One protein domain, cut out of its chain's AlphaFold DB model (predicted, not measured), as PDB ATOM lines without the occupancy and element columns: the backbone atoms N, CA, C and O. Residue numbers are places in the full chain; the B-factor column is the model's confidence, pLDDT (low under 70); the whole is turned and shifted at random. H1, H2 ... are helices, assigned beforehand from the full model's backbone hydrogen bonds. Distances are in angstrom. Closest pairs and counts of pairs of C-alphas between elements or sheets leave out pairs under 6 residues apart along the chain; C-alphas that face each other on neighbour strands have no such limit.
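AT A GLANCE: This is residues 7 to 117 and 200 to 221 of the 228 residues of an uncharacterized protein of Pseudomonas sp. TDA1 (UniProt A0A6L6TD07). The model is a rod of short helices that cross one another, with the long helix H8 running lengthwise along one side and packed on H5 near the middle. H2 and H3 make one end of the rod, where the loop of residues 45 to 50 sticks out, H1, H4 and H5 fill the stretch between, and H6 and H7 lie toward the other end. The printed part has 133 residues with eight named helices, H1 to H8 in order along the chain, and no named strand; the class is all helix. It is only just compact, close to loose, with a radius of gyration of the C-alphas of 16.6 A, and spans 58 by 28 by 22 A.

HOW THE PARTS SIT: H1, residues 7 to 16, touches H4, residues 53 to 67, about perpendicular at 80 degrees, the closest C-alphas being those of Ala 13 and Ser 61, 4.5 A apart. H2, residues 26 to 35, touches residues 55 to 59 of H4 alone, at a steep tilt of 48 degrees, the same way; the closest C-alphas, of Trp 27 and Trp 59, are 5.7 A apart. H3, residues 41 to 44, touches no helix but is near H2. The hub is H5, residues 70 to 80, which touches four helices. It touches H1 at 88 degrees, about perpendicular, with C-alphas 11 and 80 closest at 6.0 A. It touches H6, residues 84 to 95, at a steep tilt of 50 degrees, opposite ways, with C-alphas 78 and 87 closest at 4.7 A. H7, residues 104 to 115, and H5 only just touch, only at their ends, with 3 pairs of C-alphas within 8 A, the closest being 79 and 115 at 4.9 A. H8, residues 200 to 219, touches H5 with residues 202 to 209 alone, at 80 degrees, about perpendicular, with C-alphas 72 and 209 closest at 5.1 A. In H1, H4, H5, H6, H7 and H8 every O i to N i+4 pair is within hydrogen-bond range, in H2 5 of 6 are, and H3 is too short for such a pair.

IN THESE COORDINATES: H1 begins at C-alpha 7, (-24.662, -14.474, 14.269). H4 is 20.6 A long from first to last C-alpha. H8, 28.7 A long, ends at C-alpha 219, (-23.025, 1.674, 17.091).

THE WHOLE: The C-alphas of Ser 48 and Pro 103, the two farthest apart, are 58.2 A apart. Residues 118 to 199 are not printed, and C-alphas 117 and 200 across the cut are 15.2 A apart. Of the links that are printed whole, none is long. Mean pLDDT of the printed part is 81.8; residues 19 to 51 are under 70.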
ATOM      1  N   SER A   7     -24.416 -13.453  15.295       91.06
ATOM      2  CA  SER A   7     -24.662 -14.474  14.269       91.06
ATOM      3  C   SER A   7     -26.141 -14.546  13.878       91.06
ATOM      4  O   SER A   7     -26.451 -14.673  12.696       91.06
ATOM      5  N   GLY A   8     -27.060 -14.403  14.843       89.81
ATOM      6  CA  GLY A   8     -28.495 -14.320  14.561       89.81
ATOM      7  C   GLY A   8     -28.856 -13.105  13.704       89.81
ATOM      8  O   GLY A   8     -29.687 -13.220  12.804       89.81
ATOM      9  N   ALA A   9     -28.193 -11.966  13.929       91.56
ATOM     10  CA  ALA A   9     -28.360 -10.769  13.110       91.56
ATOM     11  C   ALA A   9     -27.855 -10.953  11.680       91.56
ATOM     12  O   ALA A   9     -28.562 -10.602  10.740       91.56
ATOM     13  N   VAL A  10     -26.685 -11.574  11.508       93.38
ATOM     14  CA  VAL A  10     -26.140 -11.899  10.181       93.38
ATOM     15  C   VAL A  10     -27.079 -12.828   9.416       93.38
ATOM     16  O   VAL A  10     -27.402 -12.552   8.266       93.38
ATOM     17  N   VAL A  11     -27.557 -13.909  10.042       92.19
ATOM     18  CA  VAL A  11     -28.468 -14.862   9.387       92.19
ATOM     19  C   VAL A  11     -29.771 -14.176   8.968       92.19
ATOM     20  O   VAL A  11     -30.228 -14.370   7.843       92.19
ATOM     21  N   ALA A  12     -30.352 -13.345   9.838       89.75
ATOM     22  CA  ALA A  12     -31.565 -12.597   9.525       89.75
ATOM     23  C   ALA A  12     -31.347 -11.583   8.388       89.75
ATOM     24  O   ALA A  12     -32.154 -11.527   7.459       89.75
ATOM     25  N   ALA A  13     -30.233 -10.846   8.415       90.56
ATOM     26  CA  ALA A  13     -29.860  -9.898   7.371       90.56
ATOM     27  C   ALA A  13     -29.662 -10.594   6.016       90.56
ATOM     28  O   ALA A  13     -30.259 -10.194   5.017       90.56
ATOM     29  N   LEU A  14     -28.897 -11.689   5.980       90.50
ATOM     30  CA  LEU A  14     -28.676 -12.462   4.757       90.50
ATOM     31  C   LEU A  14     -29.988 -13.029   4.200       90.50
ATOM     32  O   LEU A  14     -30.234 -12.914   3.001       90.50
ATOM     33  N   ALA A  15     -30.861 -13.568   5.056       87.00
ATOM     34  CA  ALA A  15     -32.171 -14.066   4.640       87.00
ATOM     35  C   ALA A  15     -33.095 -12.946   4.124       87.00
ATOM     36  O   ALA A  15     -33.892 -13.169   3.208       87.00
ATOM     37  N   ALA A  16     -33.001 -11.736   4.683       84.94
ATOM     38  CA  ALA A  16     -33.737 -10.577   4.190       84.94
ATOM     39  C   ALA A  16     -33.221 -10.139   2.812       84.94
ATOM     40  O   ALA A  16     -34.014 -10.054   1.879       84.94
ATOM     41  N   GLY A  17     -31.906  -9.988   2.626       72.00
ATOM     42  CA  GLY A  17     -31.287  -9.618   1.341       72.00
ATOM     43  C   GLY A  17     -31.515 -10.608   0.182       72.00
ATOM     44  O   GLY A  17     -31.116 -10.354  -0.960       72.00
ATOM     45  N   GLU A  18     -32.139 -11.757   0.440       73.44
ATOM     46  CA  GLU A  18     -32.549 -12.741  -0.567       73.44
ATOM     47  C   GLU A  18     -33.973 -12.509  -1.106       73.44
ATOM     48  O   GLU A  18     -34.273 -12.918  -2.228       73.44
ATOM     49  N   LYS A  19     -34.845 -11.826  -0.355       61.94
ATOM     50  CA  LYS A  19     -36.240 -11.565  -0.741       61.94
ATOM     51  C   LYS A  19     -36.315 -10.312  -1.632       61.94
ATOM     52  O   LYS A  19     -36.119  -9.189  -1.184       61.94
ATOM     53  N   GLY A  20     -36.570 -10.507  -2.925       51.91
ATOM     54  CA  GLY A  20     -36.461  -9.477  -3.965       51.91
ATOM     55  C   GLY A  20     -37.318  -8.201  -3.810       51.91
ATOM     56  O   GLY A  20     -38.525  -8.239  -3.582       51.91
ATOM     57  N   SER A  21     -36.639  -7.069  -4.020       52.88
ATOM     58  CA  SER A  21     -36.978  -5.770  -4.647       52.88
ATOM     59  C   SER A  21     -38.297  -5.002  -4.415       52.88
ATOM     60  O   SER A  21     -38.243  -3.785  -4.554       52.88
ATOM     61  N   ALA A  22     -39.453  -5.573  -4.059       45.69
ATOM     62  CA  ALA A  22     -40.688  -4.757  -3.966       45.69
ATOM     63  C   ALA A  22     -40.861  -4.073  -2.594       45.69
ATOM     64  O   ALA A  22     -41.151  -2.883  -2.509       45.69
ATOM     65  N   LYS A  23     -40.597  -4.798  -1.498       48.41
ATOM     66  CA  LYS A  23     -40.501  -4.227  -0.135       48.41
ATOM     67  C   LYS A  23     -39.094  -3.698   0.192       48.41
ATOM     68  O   LYS A  23     -38.909  -2.978   1.167       48.41
ATOM     69  N   SER A  24     -38.115  -4.012  -0.660       51.28
ATOM     70  CA  SER A  24     -36.703  -3.621  -0.538       51.28
ATOM     71  C   SER A  24     -36.420  -2.153  -0.910       51.28
ATOM     72  O   SER A  24     -35.273  -1.732  -0.872       51.28
ATOM     73  N   GLN A  25     -37.412  -1.352  -1.301       54.06
ATOM     74  CA  GLN A  25     -37.203   0.084  -1.556       54.06
ATOM     75  C   GLN A  25     -37.640   0.960  -0.373       54.06
ATOM     76  O   GLN A  25     -37.222   2.109  -0.260       54.06
ATOM     77  N   ALA A  26     -38.435   0.423   0.562       54.19
ATOM     78  CA  ALA A  26     -38.856   1.161   1.755       54.19
ATOM     79  C   ALA A  26     -37.668   1.473   2.683       54.19
ATOM     80  O   ALA A  26     -37.575   2.581   3.207       54.19
ATOM     81  N   TRP A  27     -36.714   0.542   2.818       53.84
ATOM     82  CA  TRP A  27     -35.503   0.765   3.613       53.84
ATOM     83  C   TRP A  27     -34.524   1.741   2.955       53.84
ATOM     84  O   TRP A  27     -33.749   2.362   3.671       53.84
ATOM     85  N   GLN A  28     -34.571   1.944   1.630       60.97
ATOM     86  CA  GLN A  28     -33.721   2.941   0.966       60.97
ATOM     87  C   GLN A  28     -34.009   4.346   1.503       60.97
ATOM     88  O   GLN A  28     -33.084   5.124   1.683       60.97
ATOM     89  N   LYS A  29     -35.264   4.642   1.871       60.34
ATOM     90  CA  LYS A  29     -35.618   5.904   2.542       60.34
ATOM     91  C   LYS A  29     -34.990   6.021   3.935       60.34
ATOM     92  O   LYS A  29     -34.588   7.112   4.320       60.34
ATOM     93  N   LEU A  30     -34.876   4.907   4.667       54.88
ATOM     94  CA  LEU A  30     -34.170   4.847   5.957       54.88
ATOM     95  C   LEU A  30     -32.650   4.990   5.771       54.88
ATOM     96  O   LEU A  30     -31.986   5.580   6.613       54.88
ATOM     97  N   TYR A  31     -32.110   4.475   4.664       51.44
ATOM     98  CA  TYR A  31     -30.698   4.584   4.300       51.44
ATOM     99  C   TYR A  31     -30.319   6.014   3.886       51.44
ATOM    100  O   TYR A  31     -29.357   6.560   4.410       51.44
ATOM    101  N   SER A  32     -31.107   6.659   3.019       49.72
ATOM    102  CA  SER A  32     -30.883   8.051   2.599       49.72
ATOM    103  C   SER A  32     -31.054   9.051   3.747       49.72
ATOM    104  O   SER A  32     -30.287  10.000   3.834       49.72
ATOM    105  N   ALA A  33     -31.994   8.814   4.670       47.59
ATOM    106  CA  ALA A  33     -32.135   9.635   5.876       47.59
ATOM    107  C   ALA A  33     -30.928   9.523   6.832       47.59
ATOM    108  O   ALA A  33     -30.727  10.403   7.661       47.59
ATOM    109  N   ALA A  34     -30.135   8.451   6.733       49.41
ATOM    110  CA  ALA A  34     -28.955   8.239   7.564       49.41
ATOM    111  C   ALA A  34     -27.676   8.888   7.002       49.41
ATOM    112  O   ALA A  34     -26.764   9.168   7.776       49.41
ATOM    113  N   GLU A  35     -27.579   9.155   5.694       48.53
ATOM    114  CA  GLU A  35     -26.377   9.789   5.124       48.53
ATOM    115  C   GLU A  35     -26.304  11.303   5.357       48.53
ATOM    116  O   GLU A  35     -25.205  11.814   5.560       48.53
ATOM    117  N   GLU A  36     -27.432  12.021   5.403       46.06
ATOM    118  CA  GLU A  36     -27.412  13.481   5.608       46.06
ATOM    119  C   GLU A  36     -27.042  13.900   7.047       46.06
ATOM    120  O   GLU A  36     -26.682  15.054   7.267       46.06
ATOM    121  N   GLU A  37     -27.061  12.980   8.022       43.50
ATOM    122  CA  GLU A  37     -26.862  13.318   9.445       43.50
ATOM    123  C   GLU A  37     -26.068  12.270  10.258       43.50
ATOM    124  O   GLU A  37     -26.113  12.266  11.487       43.50
ATOM    125  N   GLY A  38     -25.343  11.345   9.614       45.16
ATOM    126  CA  GLY A  38     -24.641  10.268  10.337       45.16
ATOM    127  C   GLY A  38     -25.604   9.375  11.137       45.16
ATOM    128  O   GLY A  38     -25.329   8.994  12.275       45.16
ATOM    129  N   GLY A  39     -26.773   9.097  10.559       46.09
ATOM    130  CA  GLY A  39     -27.941   8.555  11.239       46.09
ATOM    131  C   GLY A  39     -27.763   7.116  11.713       46.09
ATOM    132  O   GLY A  39     -27.801   6.169  10.932       46.09
ATOM    133  N   CYS A  40     -27.654   6.974  13.029       53.38
ATOM    134  CA  CYS A  40     -27.886   5.736  13.756       53.38
ATOM    135  C   CYS A  40     -29.349   5.288  13.564       53.38
ATOM    136  O   CYS A  40     -30.262   6.116  13.639       53.38
ATOM    137  N   LEU A  41     -29.622   3.988  13.399       57.47
ATOM    138  CA  LEU A  41     -31.009   3.481  13.365       57.47
ATOM    139  C   LEU A  41     -31.791   3.818  14.656       57.47
ATOM    140  O   LEU A  41     -33.019   3.930  14.632       57.47
ATOM    141  N   ALA A  42     -31.090   4.084  15.766       53.91
ATOM    142  CA  ALA A  42     -31.680   4.632  16.988       53.91
ATOM    143  C   ALA A  42     -32.373   5.993  16.772       53.91
ATOM    144  O   ALA A  42     -33.410   6.243  17.386       53.91
ATOM    145  N   SER A  43     -31.881   6.830  15.853       50.75
ATOM    146  CA  SER A  43     -32.506   8.110  15.486       50.75
ATOM    147  C   SER A  43     -33.843   7.924  14.753       50.75
ATOM    148  O   SER A  43     -34.706   8.800  14.791       50.75
ATOM    149  N   LEU A  44     -34.063   6.759  14.132       50.19
ATOM    150  CA  LEU A  44     -35.304   6.421  13.423       50.19
ATOM    151  C   LEU A  44     -36.380   5.835  14.355       50.19
ATOM    152  O   LEU A  44     -37.571   5.960  14.068       50.19
ATOM    153  N   GLY A  45     -35.991   5.263  15.500       49.34
ATOM    154  CA  GLY A  45     -36.915   4.713  16.503       49.34
ATOM    155  C   GLY A  45     -37.806   5.753  17.199       49.34
ATOM    156  O   GLY A  45     -38.805   5.382  17.810       49.34
ATOM    157  N   GLY A  46     -37.481   7.048  17.083       45.34
ATOM    158  CA  GLY A  46     -38.262   8.151  17.660       45.34
ATOM    159  C   GLY A  46     -39.473   8.600  16.829       45.34
ATOM    160  O   GLY A  46     -40.339   9.305  17.346       45.34
ATOM    161  N   ARG A  47     -39.586   8.203  15.553       45.19
ATOM    162  CA  ARG A  47     -40.677   8.647  14.664       45.19
ATOM    163  C   ARG A  47     -41.824   7.632  14.613       45.19
ATOM    164  O   ARG A  47     -41.892   6.823  13.703       45.19
ATOM    165  N   SER A  48     -42.715   7.701  15.607       39.34
ATOM    166  CA  SER A  48     -44.163   7.363  15.636       39.34
ATOM    167  C   SER A  48     -44.776   6.288  14.693       39.34
ATOM    168  O   SER A  48     -45.968   6.342  14.390       39.34
ATOM    169  N   GLY A  49     -44.037   5.271  14.267       49.41
ATOM    170  CA  GLY A  49     -44.562   4.123  13.530       49.41
ATOM    171  C   GLY A  49     -43.552   2.993  13.620       49.41
ATOM    172  O   GLY A  49     -42.513   3.055  12.974       49.41
ATOM    173  N   GLY A  50     -43.809   2.014  14.492       59.69
ATOM    174  CA  GLY A  50     -42.833   0.983  14.853       59.69
ATOM    175  C   GLY A  50     -42.188   0.339  13.625       59.69
ATOM    176  O   GLY A  50     -42.882  -0.240  12.790       59.69
ATOM    177  N   ILE A  51     -40.864   0.460  13.508       66.50
ATOM    178  CA  ILE A  51     -40.109  -0.136  12.404       66.50
ATOM    179  C   ILE A  51     -40.286  -1.653  12.477       66.50
ATOM    180  O   ILE A  51     -39.944  -2.292  13.476       66.50
ATOM    181  N   GLU A  52     -40.833  -2.234  11.410       76.56
ATOM    182  CA  GLU A  52     -41.014  -3.675  11.313       76.56
ATOM    183  C   GLU A  52     -39.646  -4.365  11.293       76.56
ATOM    184  O   GLU A  52     -38.728  -3.948  10.583       76.56
ATOM    185  N   ARG A  53     -39.520  -5.467  12.034       79.88
ATOM    186  CA  ARG A  53     -38.297  -6.275  12.106       79.88
ATOM    187  C   ARG A  53     -37.696  -6.583  10.731       79.88
ATOM    188  O   ARG A  53     -36.493  -6.455  10.542       79.88
ATOM    189  N   THR A  54     -38.540  -6.923   9.763       81.50
ATOM    190  CA  THR A  54     -38.103  -7.249   8.404       81.50
ATOM    191  C   THR A  54     -37.401  -6.071   7.726       81.50
ATOM    192  O   THR A  54     -36.396  -6.277   7.056       81.50
ATOM    193  N   GLN A  55     -37.869  -4.834   7.936       80.94
ATOM    194  CA  GLN A  55     -37.246  -3.623   7.391       80.94
ATOM    195  C   GLN A  55     -35.866  -3.378   8.006       80.94
ATOM    196  O   GLN A  55     -34.940  -3.021   7.278       80.94
ATOM    197  N   VAL A  56     -35.716  -3.641   9.312       83.94
ATOM    198  CA  VAL A  56     -34.411  -3.610   9.994       83.94
ATOM    199  C   VAL A  56     -33.467  -4.652   9.395       83.94
ATOM    200  O   VAL A  56     -32.322  -4.323   9.108       83.94
ATOM    201  N   ASP A  57     -33.944  -5.875   9.143       86.44
ATOM    202  CA  ASP A  57     -33.123  -6.941   8.557       86.44
ATOM    203  C   ASP A  57     -32.641  -6.581   7.134       86.44
ATOM    204  O   ASP A  57     -31.471  -6.790   6.807       86.44
ATOM    205  N   TYR A  58     -33.502  -5.993   6.290       85.25
ATOM    206  CA  TYR A  58     -33.099  -5.526   4.953       85.25
ATOM    207  C   TYR A  58     -32.069  -4.400   5.018       85.25
ATOM    208  O   TYR A  58     -31.058  -4.448   4.315       85.25
ATOM    209  N   TRP A  59     -32.327  -3.391   5.855       86.06
ATOM    210  CA  TRP A  59     -31.402  -2.279   6.048       86.06
ATOM    211  C   TRP A  59     -30.049  -2.787   6.553       86.06
ATOM    212  O   TRP A  59     -29.012  -2.424   6.000       86.06
ATOM    213  N   LEU A  60     -30.057  -3.699   7.532       88.19
ATOM    214  CA  LEU A  60     -28.845  -4.293   8.079       88.19
ATOM    215  C   LEU A  60     -28.083  -5.054   6.993       88.19
ATOM    216  O   LEU A  60     -26.873  -4.902   6.887       88.19
ATOM    217  N   SER A  61     -28.770  -5.812   6.134       89.38
ATOM    218  CA  SER A  61     -28.123  -6.489   5.006       89.38
ATOM    219  C   SER A  61     -27.383  -5.517   4.090       89.38
ATOM    220  O   SER A  61     -26.255  -5.804   3.695       89.38
ATOM    221  N   ALA A  62     -28.004  -4.390   3.737       87.94
ATOM    222  CA  ALA A  62     -27.378  -3.383   2.885       87.94
ATOM    223  C   ALA A  62     -26.202  -2.698   3.595       87.94
ATOM    224  O   ALA A  62     -25.129  -2.541   3.013       87.94
ATOM    225  N   ARG A  63     -26.380  -2.360   4.877       88.50
ATOM    226  CA  ARG A  63     -25.353  -1.742   5.720       88.50
ATOM    227  C   ARG A  63     -24.123  -2.635   5.855       88.50
ATOM    228  O   ARG A  63     -23.010  -2.167   5.639       88.50
ATOM    229  N   LEU A  64     -24.318  -3.921   6.145       91.44
ATOM    230  CA  LEU A  64     -23.231  -4.894   6.260       91.44
ATOM    231  C   LEU A  64     -22.508  -5.103   4.929       91.44
ATOM    232  O   LEU A  64     -21.283  -5.114   4.913       91.44
ATOM    233  N   HIS A  65     -23.240  -5.213   3.818       89.81
ATOM    234  CA  HIS A  65     -22.633  -5.344   2.490       89.81
ATOM    235  C   HIS A  65     -21.768  -4.126   2.119       89.81
ATOM    236  O   HIS A  65     -20.785  -4.269   1.398       89.81
ATOM    237  N   HIS A  66     -22.129  -2.928   2.586       88.06
ATOM    238  CA  HIS A  66     -21.371  -1.705   2.318       88.06
ATOM    239  C   HIS A  66     -20.167  -1.519   3.255       88.06
ATOM    240  O   HIS A  66     -19.108  -1.081   2.818       88.06
ATOM    241  N   MET A  67     -20.324  -1.821   4.547       91.50
ATOM    242  CA  MET A  67     -19.299  -1.536   5.560       91.50
ATOM    243  C   MET A  67     -18.252  -2.641   5.716       91.50
ATOM    244  O   MET A  67     -17.122  -2.352   6.108       91.50
ATOM    245  N   LEU A  68     -18.610  -3.900   5.455       93.56
ATOM    246  CA  LEU A  68     -17.669  -5.008   5.581       93.56
ATOM    247  C   LEU A  68     -16.719  -5.054   4.387       93.56
ATOM    248  O   LEU A  68     -17.084  -4.779   3.245       93.56
ATOM    249  N   LYS A  69     -15.489  -5.503   4.642       94.62
ATOM    250  CA  LYS A  69     -14.554  -5.854   3.566       94.62
ATOM    251  C   LYS A  69     -15.181  -6.950   2.699       94.62
ATOM    252  O   LYS A  69     -15.736  -7.905   3.240       94.62
ATOM    253  N   GLY A  70     -14.999  -6.883   1.377       94.00
ATOM    254  CA  GLY A  70     -15.581  -7.860   0.439       94.00
ATOM    255  C   GLY A  70     -15.326  -9.321   0.839       94.00
ATOM    256  O   GLY A  70     -16.264 -10.098   0.959       94.00
ATOM    257  N   ARG A  71     -14.084  -9.657   1.219       95.00
ATOM    258  CA  ARG A  71     -13.723 -11.004   1.703       95.00
ATOM    259  C   ARG A  71     -14.515 -11.462   2.940       95.00
ATOM    260  O   ARG A  71     -14.845 -12.635   3.052       95.00
ATOM    261  N   HIS A  72     -14.822 -10.548   3.863       96.31
ATOM    262  CA  HIS A  72     -15.587 -10.846   5.077       96.31
ATOM    263  C   HIS A  72     -17.056 -11.074   4.731       96.31
ATOM    264  O   HIS A  72     -17.656 -12.042   5.191       96.31
ATOM    265  N   TRP A  73     -17.614 -10.228   3.862       95.56
ATOM    266  CA  TRP A  73     -18.959 -10.424   3.339       95.56
ATOM    267  C   TRP A  73     -19.097 -11.777   2.628       95.56
ATOM    268  O   TRP A  73     -19.994 -12.556   2.955       95.56
ATOM    269  N   ASP A  74     -18.167 -12.105   1.731       96.00
ATOM    270  CA  ASP A  74     -18.171 -13.372   1.001       96.00
ATOM    271  C   ASP A  74     -18.050 -14.575   1.947       96.00
ATOM    272  O   ASP A  74     -18.761 -15.569   1.779       96.00
ATOM    273  N   ALA A  75     -17.224 -14.490   2.994       96.56
ATOM    274  CA  ALA A  75     -17.132 -15.535   4.012       96.56
ATOM    275  C   ALA A  75     -18.461 -15.743   4.752       96.56
ATOM    276  O   ALA A  75     -18.928 -16.882   4.875       96.56
ATOM    277  N   LEU A  76     -19.115 -14.659   5.186       96.00
ATOM    278  CA  LEU A  76     -20.416 -14.732   5.852       96.00
ATOM    279  C   LEU A  76     -21.489 -15.324   4.929       96.00
ATOM    280  O   LEU A  76     -22.238 -16.206   5.355       96.00
ATOM    281  N   VAL A  77     -21.537 -14.910   3.659       95.19
ATOM    282  CA  VAL A  77     -22.463 -15.473   2.663       95.19
ATOM    283  C   VAL A  77     -22.179 -16.961   2.452       95.19
ATOM    284  O   VAL A  77     -23.103 -17.777   2.501       95.19
ATOM    285  N   ALA A  78     -20.913 -17.351   2.283       95.81
ATOM    286  CA  ALA A  78     -20.524 -18.748   2.112       95.81
ATOM    287  C   ALA A  78     -20.956 -19.609   3.311       95.81
ATOM    288  O   ALA A  78     -21.468 -20.718   3.128       95.81
ATOM    289  N   LYS A  79     -20.821 -19.103   4.542       94.25
ATOM    290  CA  LYS A  79     -21.162 -19.853   5.757       94.25
ATOM    291  C   LYS A  79     -22.663 -19.881   6.043       94.25
ATOM    292  O   LYS A  79     -23.206 -20.963   6.277       94.25
ATOM    293  N   TYR A  80     -23.343 -18.741   5.957       92.31
ATOM    294  CA  TYR A  80     -24.674 -18.549   6.545       92.31
ATOM    295  C   TYR A  80     -25.816 -18.320   5.545       92.31
ATOM    296  O   TYR A  80     -26.971 -18.444   5.946       92.31
ATOM    297  N   SER A  81     -25.549 -18.022   4.266       90.19
ATOM    298  CA  SER A  81     -26.622 -17.758   3.288       90.19
ATOM    299  C   SER A  81     -27.503 -18.985   3.036       90.19
ATOM    300  O   SER A  81     -27.032 -20.130   3.025       90.19
ATOM    301  N   THR A  82     -28.788 -18.727   2.794       85.12
ATOM    302  CA  THR A  82     -29.789 -19.722   2.396       85.12
ATOM    303  C   THR A  82     -29.953 -19.806   0.876       85.12
ATOM    304  O   THR A  82     -30.330 -20.855   0.350       85.12
ATOM    305  N   ASN A  83     -29.587 -18.756   0.138       87.56
ATOM    306  CA  ASN A  83     -29.592 -18.744  -1.318       87.56
ATOM    307  C   ASN A  83     -28.398 -19.511  -1.885       87.56
ATOM    308  O   ASN A  83     -27.232 -19.153  -1.716       87.56
ATOM    309  N   LYS A  84     -28.703 -20.549  -2.659       85.69
ATOM    310  CA  LYS A  84     -27.692 -21.452  -3.207       85.69
ATOM    311  C   LYS A  84     -26.749 -20.808  -4.198       85.69
ATOM    312  O   LYS A  84     -25.555 -21.081  -4.144       85.69
ATOM    313  N   ALA A  85     -27.278 -19.995  -5.106       88.56
ATOM    314  CA  ALA A  85     -26.473 -19.361  -6.138       88.56
ATOM    315  C   ALA A  85     -25.474 -18.398  -5.493       88.56
ATOM    316  O   ALA A  85     -24.276 -18.488  -5.762       88.56
ATOM    317  N   LYS A  86     -25.947 -17.565  -4.556       90.12
ATOM    318  CA  LYS A  86     -25.093 -16.657  -3.783       90.12
ATOM    319  C   LYS A  86     -24.065 -17.424  -2.952       90.12
ATOM    320  O   LYS A  86     -22.886 -17.104  -3.020       90.12
ATOM    321  N   LYS A  87     -24.477 -18.478  -2.240       93.00
ATOM    322  CA  LYS A  87     -23.574 -19.299  -1.421       93.00
ATOM    323  C   LYS A  87     -22.482 -19.979  -2.250       93.00
ATOM    324  O   LYS A  87     -21.316 -19.919  -1.879       93.00
ATOM    325  N   VAL A  88     -22.828 -20.599  -3.381       93.19
ATOM    326  CA  VAL A  88     -21.853 -21.252  -4.278       93.19
ATOM    327  C   VAL A  88     -20.905 -20.231  -4.908       93.19
ATOM    328  O   VAL A  88     -19.702 -20.485  -5.007       93.19
ATOM    329  N   HIS A  89     -21.421 -19.064  -5.297       94.94
ATOM    330  CA  HIS A  89     -20.589 -17.980  -5.798       94.94
ATOM    331  C   HIS A  89     -19.606 -17.490  -4.726       94.94
ATOM    332  O   HIS A  89     -18.402 -17.470  -4.966       94.94
ATOM    333  N   ALA A  90     -20.092 -17.227  -3.513       95.88
ATOM    334  CA  ALA A  90     -19.272 -16.796  -2.386       95.88
ATOM    335  C   ALA A  90     -18.197 -17.828  -1.999       95.88
ATOM    336  O   ALA A  90     -17.049 -17.460  -1.779       95.88
ATOM    337  N   ILE A  91     -18.508 -19.132  -2.018       96.38
ATOM    338  CA  ILE A  91     -17.509 -20.208  -1.839       96.38
ATOM    339  C   ILE A  91     -16.365 -20.080  -2.858       96.38
ATOM    340  O   ILE A  91     -15.200 -20.313  -2.528       96.38
ATOM    341  N   THR A  92     -16.687 -19.704  -4.097       96.19
ATOM    342  CA  THR A  92     -15.695 -19.531  -5.167       96.19
ATOM    343  C   THR A  92     -14.806 -18.312  -4.923       96.19
ATOM    344  O   THR A  92     -13.603 -18.403  -5.157       96.19
ATOM    345  N   LEU A  93     -15.374 -17.212  -4.422       96.31
ATOM    346  CA  LEU A  93     -14.634 -15.998  -4.067       96.31
ATOM    347  C   LEU A  93     -13.713 -16.239  -2.865       96.31
ATOM    348  O   LEU A  93     -12.507 -16.029  -2.954       96.31
ATOM    349  N   VAL A  94     -14.244 -16.816  -1.782       96.00
ATOM    350  CA  VAL A  94     -13.483 -17.115  -0.557       96.00
ATOM    351  C   VAL A  94     -12.291 -18.032  -0.837       96.00
ATOM    352  O   VAL A  94     -11.208 -17.826  -0.289       96.00
ATOM    353  N   ARG A  95     -12.446 -19.011  -1.739       95.31
ATOM    354  CA  ARG A  95     -11.358 -19.907  -2.161       95.31
ATOM    355  C   ARG A  95     -10.116 -19.145  -2.638       95.31
ATOM    356  O   ARG A  95      -9.010 -19.625  -2.411       95.31
ATOM    357  N   GLN A  96     -10.276 -17.993  -3.290       94.25
ATOM    358  CA  GLN A  96      -9.156 -17.215  -3.835       94.25
ATOM    359  C   GLN A  96      -8.260 -16.616  -2.743       94.25
ATOM    360  O   GLN A  96      -7.101 -16.304  -2.999       94.25
ATOM    361  N   HIS A  97      -8.768 -16.498  -1.517       93.81
ATOM    362  CA  HIS A  97      -8.021 -15.975  -0.375       93.81
ATOM    363  C   HIS A  97      -7.254 -17.059   0.397       93.81
ATOM    364  O   HIS A  97      -6.521 -16.749   1.337       93.81
ATOM    365  N   ILE A  98      -7.392 -18.333   0.015       94.62
ATOM    366  CA  ILE A  98      -6.771 -19.453   0.722       94.62
ATOM    367  C   ILE A  98      -5.392 -19.757   0.143       94.62
ATOM    368  O   ILE A  98      -5.243 -20.505  -0.821       94.62
ATOM    369  N   ALA A  99      -4.362 -19.217   0.793       93.19
ATOM    370  CA  ALA A  99      -2.983 -19.633   0.561       93.19
ATOM    371  C   ALA A  99      -2.727 -20.985   1.247       93.19
ATOM    372  O   ALA A  99      -2.741 -21.074   2.476       93.19
ATOM    373  N   SER A 100      -2.500 -22.046   0.477       93.81
ATOM    374  CA  SER A 100      -2.167 -23.377   0.996       93.81
ATOM    375  C   SER A 100      -1.247 -24.100   0.008       93.81
ATOM    376  O   SER A 100      -1.419 -23.922  -1.196       93.81
ATOM    377  N   PRO A 101      -0.299 -24.931   0.482       93.62
ATOM    378  CA  PRO A 101       0.486 -25.807  -0.388       93.62
ATOM    379  C   PRO A 101      -0.327 -26.992  -0.945       93.62
ATOM    380  O   PRO A 101       0.199 -27.770  -1.735       93.62
ATOM    381  N   ALA A 102      -1.583 -27.166  -0.518       94.56
ATOM    382  CA  ALA A 102      -2.441 -28.244  -0.987       94.56
ATOM    383  C   ALA A 102      -2.824 -28.083  -2.476       94.56
ATOM    384  O   ALA A 102      -2.993 -26.956  -2.952       94.56
ATOM    385  N   PRO A 103      -3.066 -29.189  -3.207       94.69
ATOM    386  CA  PRO A 103      -3.556 -29.136  -4.579       94.69
ATOM    387  C   PRO A 103      -4.872 -28.358  -4.717       94.69
ATOM    388  O   PRO A 103      -5.712 -28.327  -3.814       94.69
ATOM    389  N   ALA A 104      -5.116 -27.789  -5.900       93.88
ATOM    390  CA  ALA A 104      -6.295 -26.960  -6.160       93.88
ATOM    391  C   ALA A 104      -7.631 -27.685  -5.895       93.88
ATOM    392  O   ALA A 104      -8.574 -27.066  -5.392       93.88
ATOM    393  N   LEU A 105      -7.705 -28.986  -6.212       94.31
ATOM    394  CA  LEU A 105      -8.867 -29.831  -5.917       94.31
ATOM    395  C   LEU A 105      -9.087 -29.964  -4.407       94.31
ATOM    396  O   LEU A 105     -10.225 -29.860  -3.945       94.31
ATOM    397  N   PHE A 106      -8.004 -30.132  -3.646       95.94
ATOM    398  CA  PHE A 106      -8.054 -30.260  -2.197       95.94
ATOM    399  C   PHE A 106      -8.607 -28.989  -1.559       95.94
ATOM    400  O   PHE A 106      -9.553 -29.059  -0.776       95.94
ATOM    401  N   ILE A 107      -8.092 -27.823  -1.962       96.38
ATOM    402  CA  ILE A 107      -8.583 -26.523  -1.488       96.38
ATOM    403  C   ILE A 107     -10.066 -26.362  -1.838       96.38
ATOM    404  O   ILE A 107     -10.874 -26.031  -0.974       96.38
ATOM    405  N   TYR A 108     -10.452 -26.647  -3.086       95.31
ATOM    406  CA  TYR A 108     -11.848 -26.563  -3.518       95.31
ATOM    407  C   TYR A 108     -12.777 -27.427  -2.650       95.31
ATOM    408  O   TYR A 108     -13.799 -26.938  -2.160       95.31
ATOM    409  N   LYS A 109     -12.426 -28.698  -2.425       95.31
ATOM    410  CA  LYS A 109     -13.231 -29.622  -1.617       95.31
ATOM    411  C   LYS A 109     -13.267 -29.212  -0.147       95.31
ATOM    412  O   LYS A 109     -14.351 -29.210   0.431       95.31
ATOM    413  N   ALA A 110     -12.132 -28.804   0.420       96.06
ATOM    414  CA  ALA A 110     -12.028 -28.357   1.805       96.06
ATOM    415  C   ALA A 110     -12.905 -27.127   2.079       96.06
ATOM    416  O   ALA A 110     -13.751 -27.173   2.971       96.06
ATOM    417  N   VAL A 111     -12.784 -26.075   1.260       96.88
ATOM    418  CA  VAL A 111     -13.589 -24.847   1.399       96.88
ATOM    419  C   VAL A 111     -15.081 -25.156   1.228       96.88
ATOM    420  O   VAL A 111     -15.913 -24.704   2.015       96.88
ATOM    421  N   THR A 112     -15.437 -25.989   0.243       95.81
ATOM    422  CA  THR A 112     -16.841 -26.361   0.005       95.81
ATOM    423  C   THR A 112     -17.425 -27.157   1.182       95.81
ATOM    424  O   THR A 112     -18.542 -26.881   1.619       95.81
ATOM    425  N   ALA A 113     -16.674 -28.121   1.726       94.81
ATOM    426  CA  ALA A 113     -17.093 -28.937   2.866       94.81
ATOM    427  C   ALA A 113     -17.167 -28.141   4.181       94.81
ATOM    428  O   ALA A 113     -17.969 -28.468   5.056       94.81
ATOM    429  N   TRP A 114     -16.348 -27.096   4.326       95.81
ATOM    430  CA  TRP A 114     -16.418 -26.155   5.444       95.81
ATOM    431  C   TRP A 114     -17.680 -25.276   5.391       95.81
ATOM    432  O   TRP A 114     -18.335 -25.058   6.417       95.81
ATOM    433  N   ALA A 115     -18.035 -24.793   4.196       94.81
ATOM    434  CA  ALA A 115     -19.192 -23.922   3.976       94.81
ATOM    435  C   ALA A 115     -20.531 -24.676   4.036       94.81
ATOM    436  O   ALA A 115     -21.561 -24.113   4.423       94.81
ATOM    437  N   ILE A 116     -20.529 -25.955   3.646       92.38
ATOM    438  CA  ILE A 116     -21.700 -26.836   3.660       92.38
ATOM    439  C   ILE A 116     -21.357 -28.079   4.494       92.38
ATOM    440  O   ILE A 116     -20.863 -29.068   3.952       92.38
ATOM    441  N   PRO A 117     -21.599 -28.044   5.817       87.62
ATOM    442  CA  PRO A 117     -21.344 -29.181   6.691       87.62
ATOM    443  C   PRO A 117     -22.280 -30.364   6.418       87.62
ATOM    444  O   PRO A 117     -23.427 -30.210   5.989       87.62
ATOM    445  N   GLU A 200      -8.869 -23.246   9.785       97.31
ATOM    446  CA  GLU A 200      -8.432 -22.179  10.694       97.31
ATOM    447  C   GLU A 200      -8.432 -20.810  10.004       97.31
ATOM    448  O   GLU A 200      -8.930 -19.836  10.562       97.31
ATOM    449  N   LYS A 201      -7.952 -20.728   8.756       96.75
ATOM    450  CA  LYS A 201      -7.991 -19.478   7.975       96.75
ATOM    451  C   LYS A 201      -9.415 -19.023   7.664       96.75
ATOM    452  O   LYS A 201      -9.696 -17.827   7.687       96.75
ATOM    453  N   LEU A 202     -10.298 -19.962   7.332       97.19
ATOM    454  CA  LEU A 202     -11.699 -19.668   7.031       97.19
ATOM    455  C   LEU A 202     -12.467 -19.240   8.285       97.19
ATOM    456  O   LEU A 202     -13.225 -18.275   8.232       97.19
ATOM    457  N   ASP A 203     -12.262 -19.940   9.399       97.00
ATOM    458  CA  ASP A 203     -12.886 -19.636  10.684       97.00
ATOM    459  C   ASP A 203     -12.376 -18.290  11.219       97.00
ATOM    460  O   ASP A 203     -13.192 -17.445  11.568       97.00
ATOM    461  N   GLY A 204     -11.073 -18.001  11.114       97.19
ATOM    462  CA  GLY A 204     -10.529 -16.680  11.450       97.19
ATOM    463  C   GLY A 204     -11.136 -15.542  10.617       97.19
ATOM    464  O   GLY A 204     -11.446 -14.482  11.149       97.19
ATOM    465  N   MET A 205     -11.402 -15.769   9.324       96.38
ATOM    466  CA  MET A 205     -12.097 -14.783   8.483       96.38
ATOM    467  C   MET A 205     -13.546 -14.544   8.934       96.38
ATOM    468  O   MET A 205     -14.051 -13.429   8.804       96.38
ATOM    469  N   ILE A 206     -14.221 -15.577   9.450       97.38
ATOM    470  CA  ILE A 206     -15.556 -15.442  10.045       97.38
ATOM    471  C   ILE A 206     -15.482 -14.697  11.375       97.38
ATOM    472  O   ILE A 206     -16.310 -13.819  11.598       97.38
ATOM    473  N   ASP A 207     -14.513 -15.009  12.228       97.56
ATOM    474  CA  ASP A 207     -14.353 -14.361  13.529       97.56
ATOM    475  C   ASP A 207     -14.081 -12.859  13.369       97.56
ATOM    476  O   ASP A 207     -14.774 -12.041  13.980       97.56
ATOM    477  N   ASP A 208     -13.174 -12.485  12.460       96.81
ATOM    478  CA  ASP A 208     -12.905 -11.089  12.095       96.81
ATOM    479  C   ASP A 208     -14.166 -10.396  11.549       96.81
ATOM    480  O   ASP A 208     -14.502  -9.278  11.948       96.81
ATOM    481  N   ALA A 209     -14.906 -11.070  10.662       96.69
ATOM    482  CA  ALA A 209     -16.146 -10.542  10.106       96.69
ATOM    483  C   ALA A 209     -17.214 -10.327  11.190       96.69
ATOM    484  O   ALA A 209     -17.879  -9.294  11.212       96.69
ATOM    485  N   LEU A 210     -17.383 -11.281  12.110       96.31
ATOM    486  CA  LEU A 210     -18.343 -11.181  13.209       96.31
ATOM    487  C   LEU A 210     -17.941 -10.100  14.220       96.31
ATOM    488  O   LEU A 210     -18.824  -9.434  14.764       96.31
ATOM    489  N   ALA A 211     -16.645  -9.886  14.448       96.19
ATOM    490  CA  ALA A 211     -16.152  -8.774  15.255       96.19
ATOM    491  C   ALA A 211     -16.490  -7.417  14.608       96.19
ATOM    492  O   ALA A 211     -17.025  -6.540  15.286       96.19
ATOM    493  N   GLU A 212     -16.278  -7.261  13.297       95.12
ATOM    494  CA  GLU A 212     -16.676  -6.049  12.562       95.12
ATOM    495  C   GLU A 212     -18.204  -5.838  12.599       95.12
ATOM    496  O   GLU A 212     -18.676  -4.739  12.895       95.12
ATOM    497  N   VAL A 213     -18.999  -6.897  12.387       94.81
ATOM    498  CA  VAL A 213     -20.470  -6.833  12.483       94.81
ATOM    499  C   VAL A 213     -20.919  -6.419  13.882       94.81
ATOM    500  O   VAL A 213     -21.845  -5.620  14.007       94.81
ATOM    501  N   ARG A 214     -20.289  -6.941  14.941       94.12
ATOM    502  CA  ARG A 214     -20.610  -6.568  16.325       94.12
ATOM    503  C   ARG A 214     -20.483  -5.064  16.534       94.12
ATOM    504  O   ARG A 214     -21.424  -4.462  17.040       94.12
ATOM    505  N   VAL A 215     -19.366  -4.475  16.109       92.62
ATOM    506  CA  VAL A 215     -19.128  -3.028  16.226       92.62
ATOM    507  C   VAL A 215     -20.231  -2.247  15.511       92.62
ATOM    508  O   VAL A 215     -20.788  -1.313  16.083       92.62
ATOM    509  N   ILE A 216     -20.615  -2.670  14.300       90.50
ATOM    510  CA  ILE A 216     -21.720  -2.049  13.554       90.50
ATOM    511  C   ILE A 216     -23.029  -2.153  14.350       90.50
ATOM    512  O   ILE A 216     -23.711  -1.156  14.552       90.50
ATOM    513  N   LEU A 217     -23.385  -3.337  14.852       89.31
ATOM    514  CA  LEU A 217     -24.631  -3.536  15.602       89.31
ATOM    515  C   LEU A 217     -24.686  -2.729  16.907       89.31
ATOM    516  O   LEU A 217     -25.772  -2.310  17.310       89.31
ATOM    517  N   GLU A 218     -23.549  -2.539  17.575       88.00
ATOM    518  CA  GLU A 218     -23.440  -1.761  18.812       88.00
ATOM    519  C   GLU A 218     -23.582  -0.259  18.551       88.00
ATOM    520  O   GLU A 218     -24.369   0.396  19.236       88.00
ATOM    521  N   VAL A 219     -22.900   0.269  17.526       85.69
ATOM    522  CA  VAL A 219     -23.025   1.674  17.091       85.69
ATOM    523  C   VAL A 219     -24.459   1.997  16.666       85.69
ATOM    524  O   VAL A 219     -24.982   3.066  16.969       85.69
ATOM    525  N   GLU A 220     -25.122   1.050  16.008       82.50
ATOM    526  CA  GLU A 220     -26.490   1.209  15.506       82.50
ATOM    527  C   GLU A 220     -27.562   0.897  16.575       82.50
ATOM    528  O   GLU A 220     -28.762   1.002  16.314       82.50
ATOM    529  N   GLY A 221     -27.156   0.495  17.789       83.62
ATOM    530  CA  GLY A 221     -28.064   0.196  18.904       83.62
ATOM    531  C   GLY A 221     -28.970  -1.024  18.679       83.62
ATOM    532  O   GLY A 221     -30.035  -1.145  19.291       83.62
TER     533      GLY A 221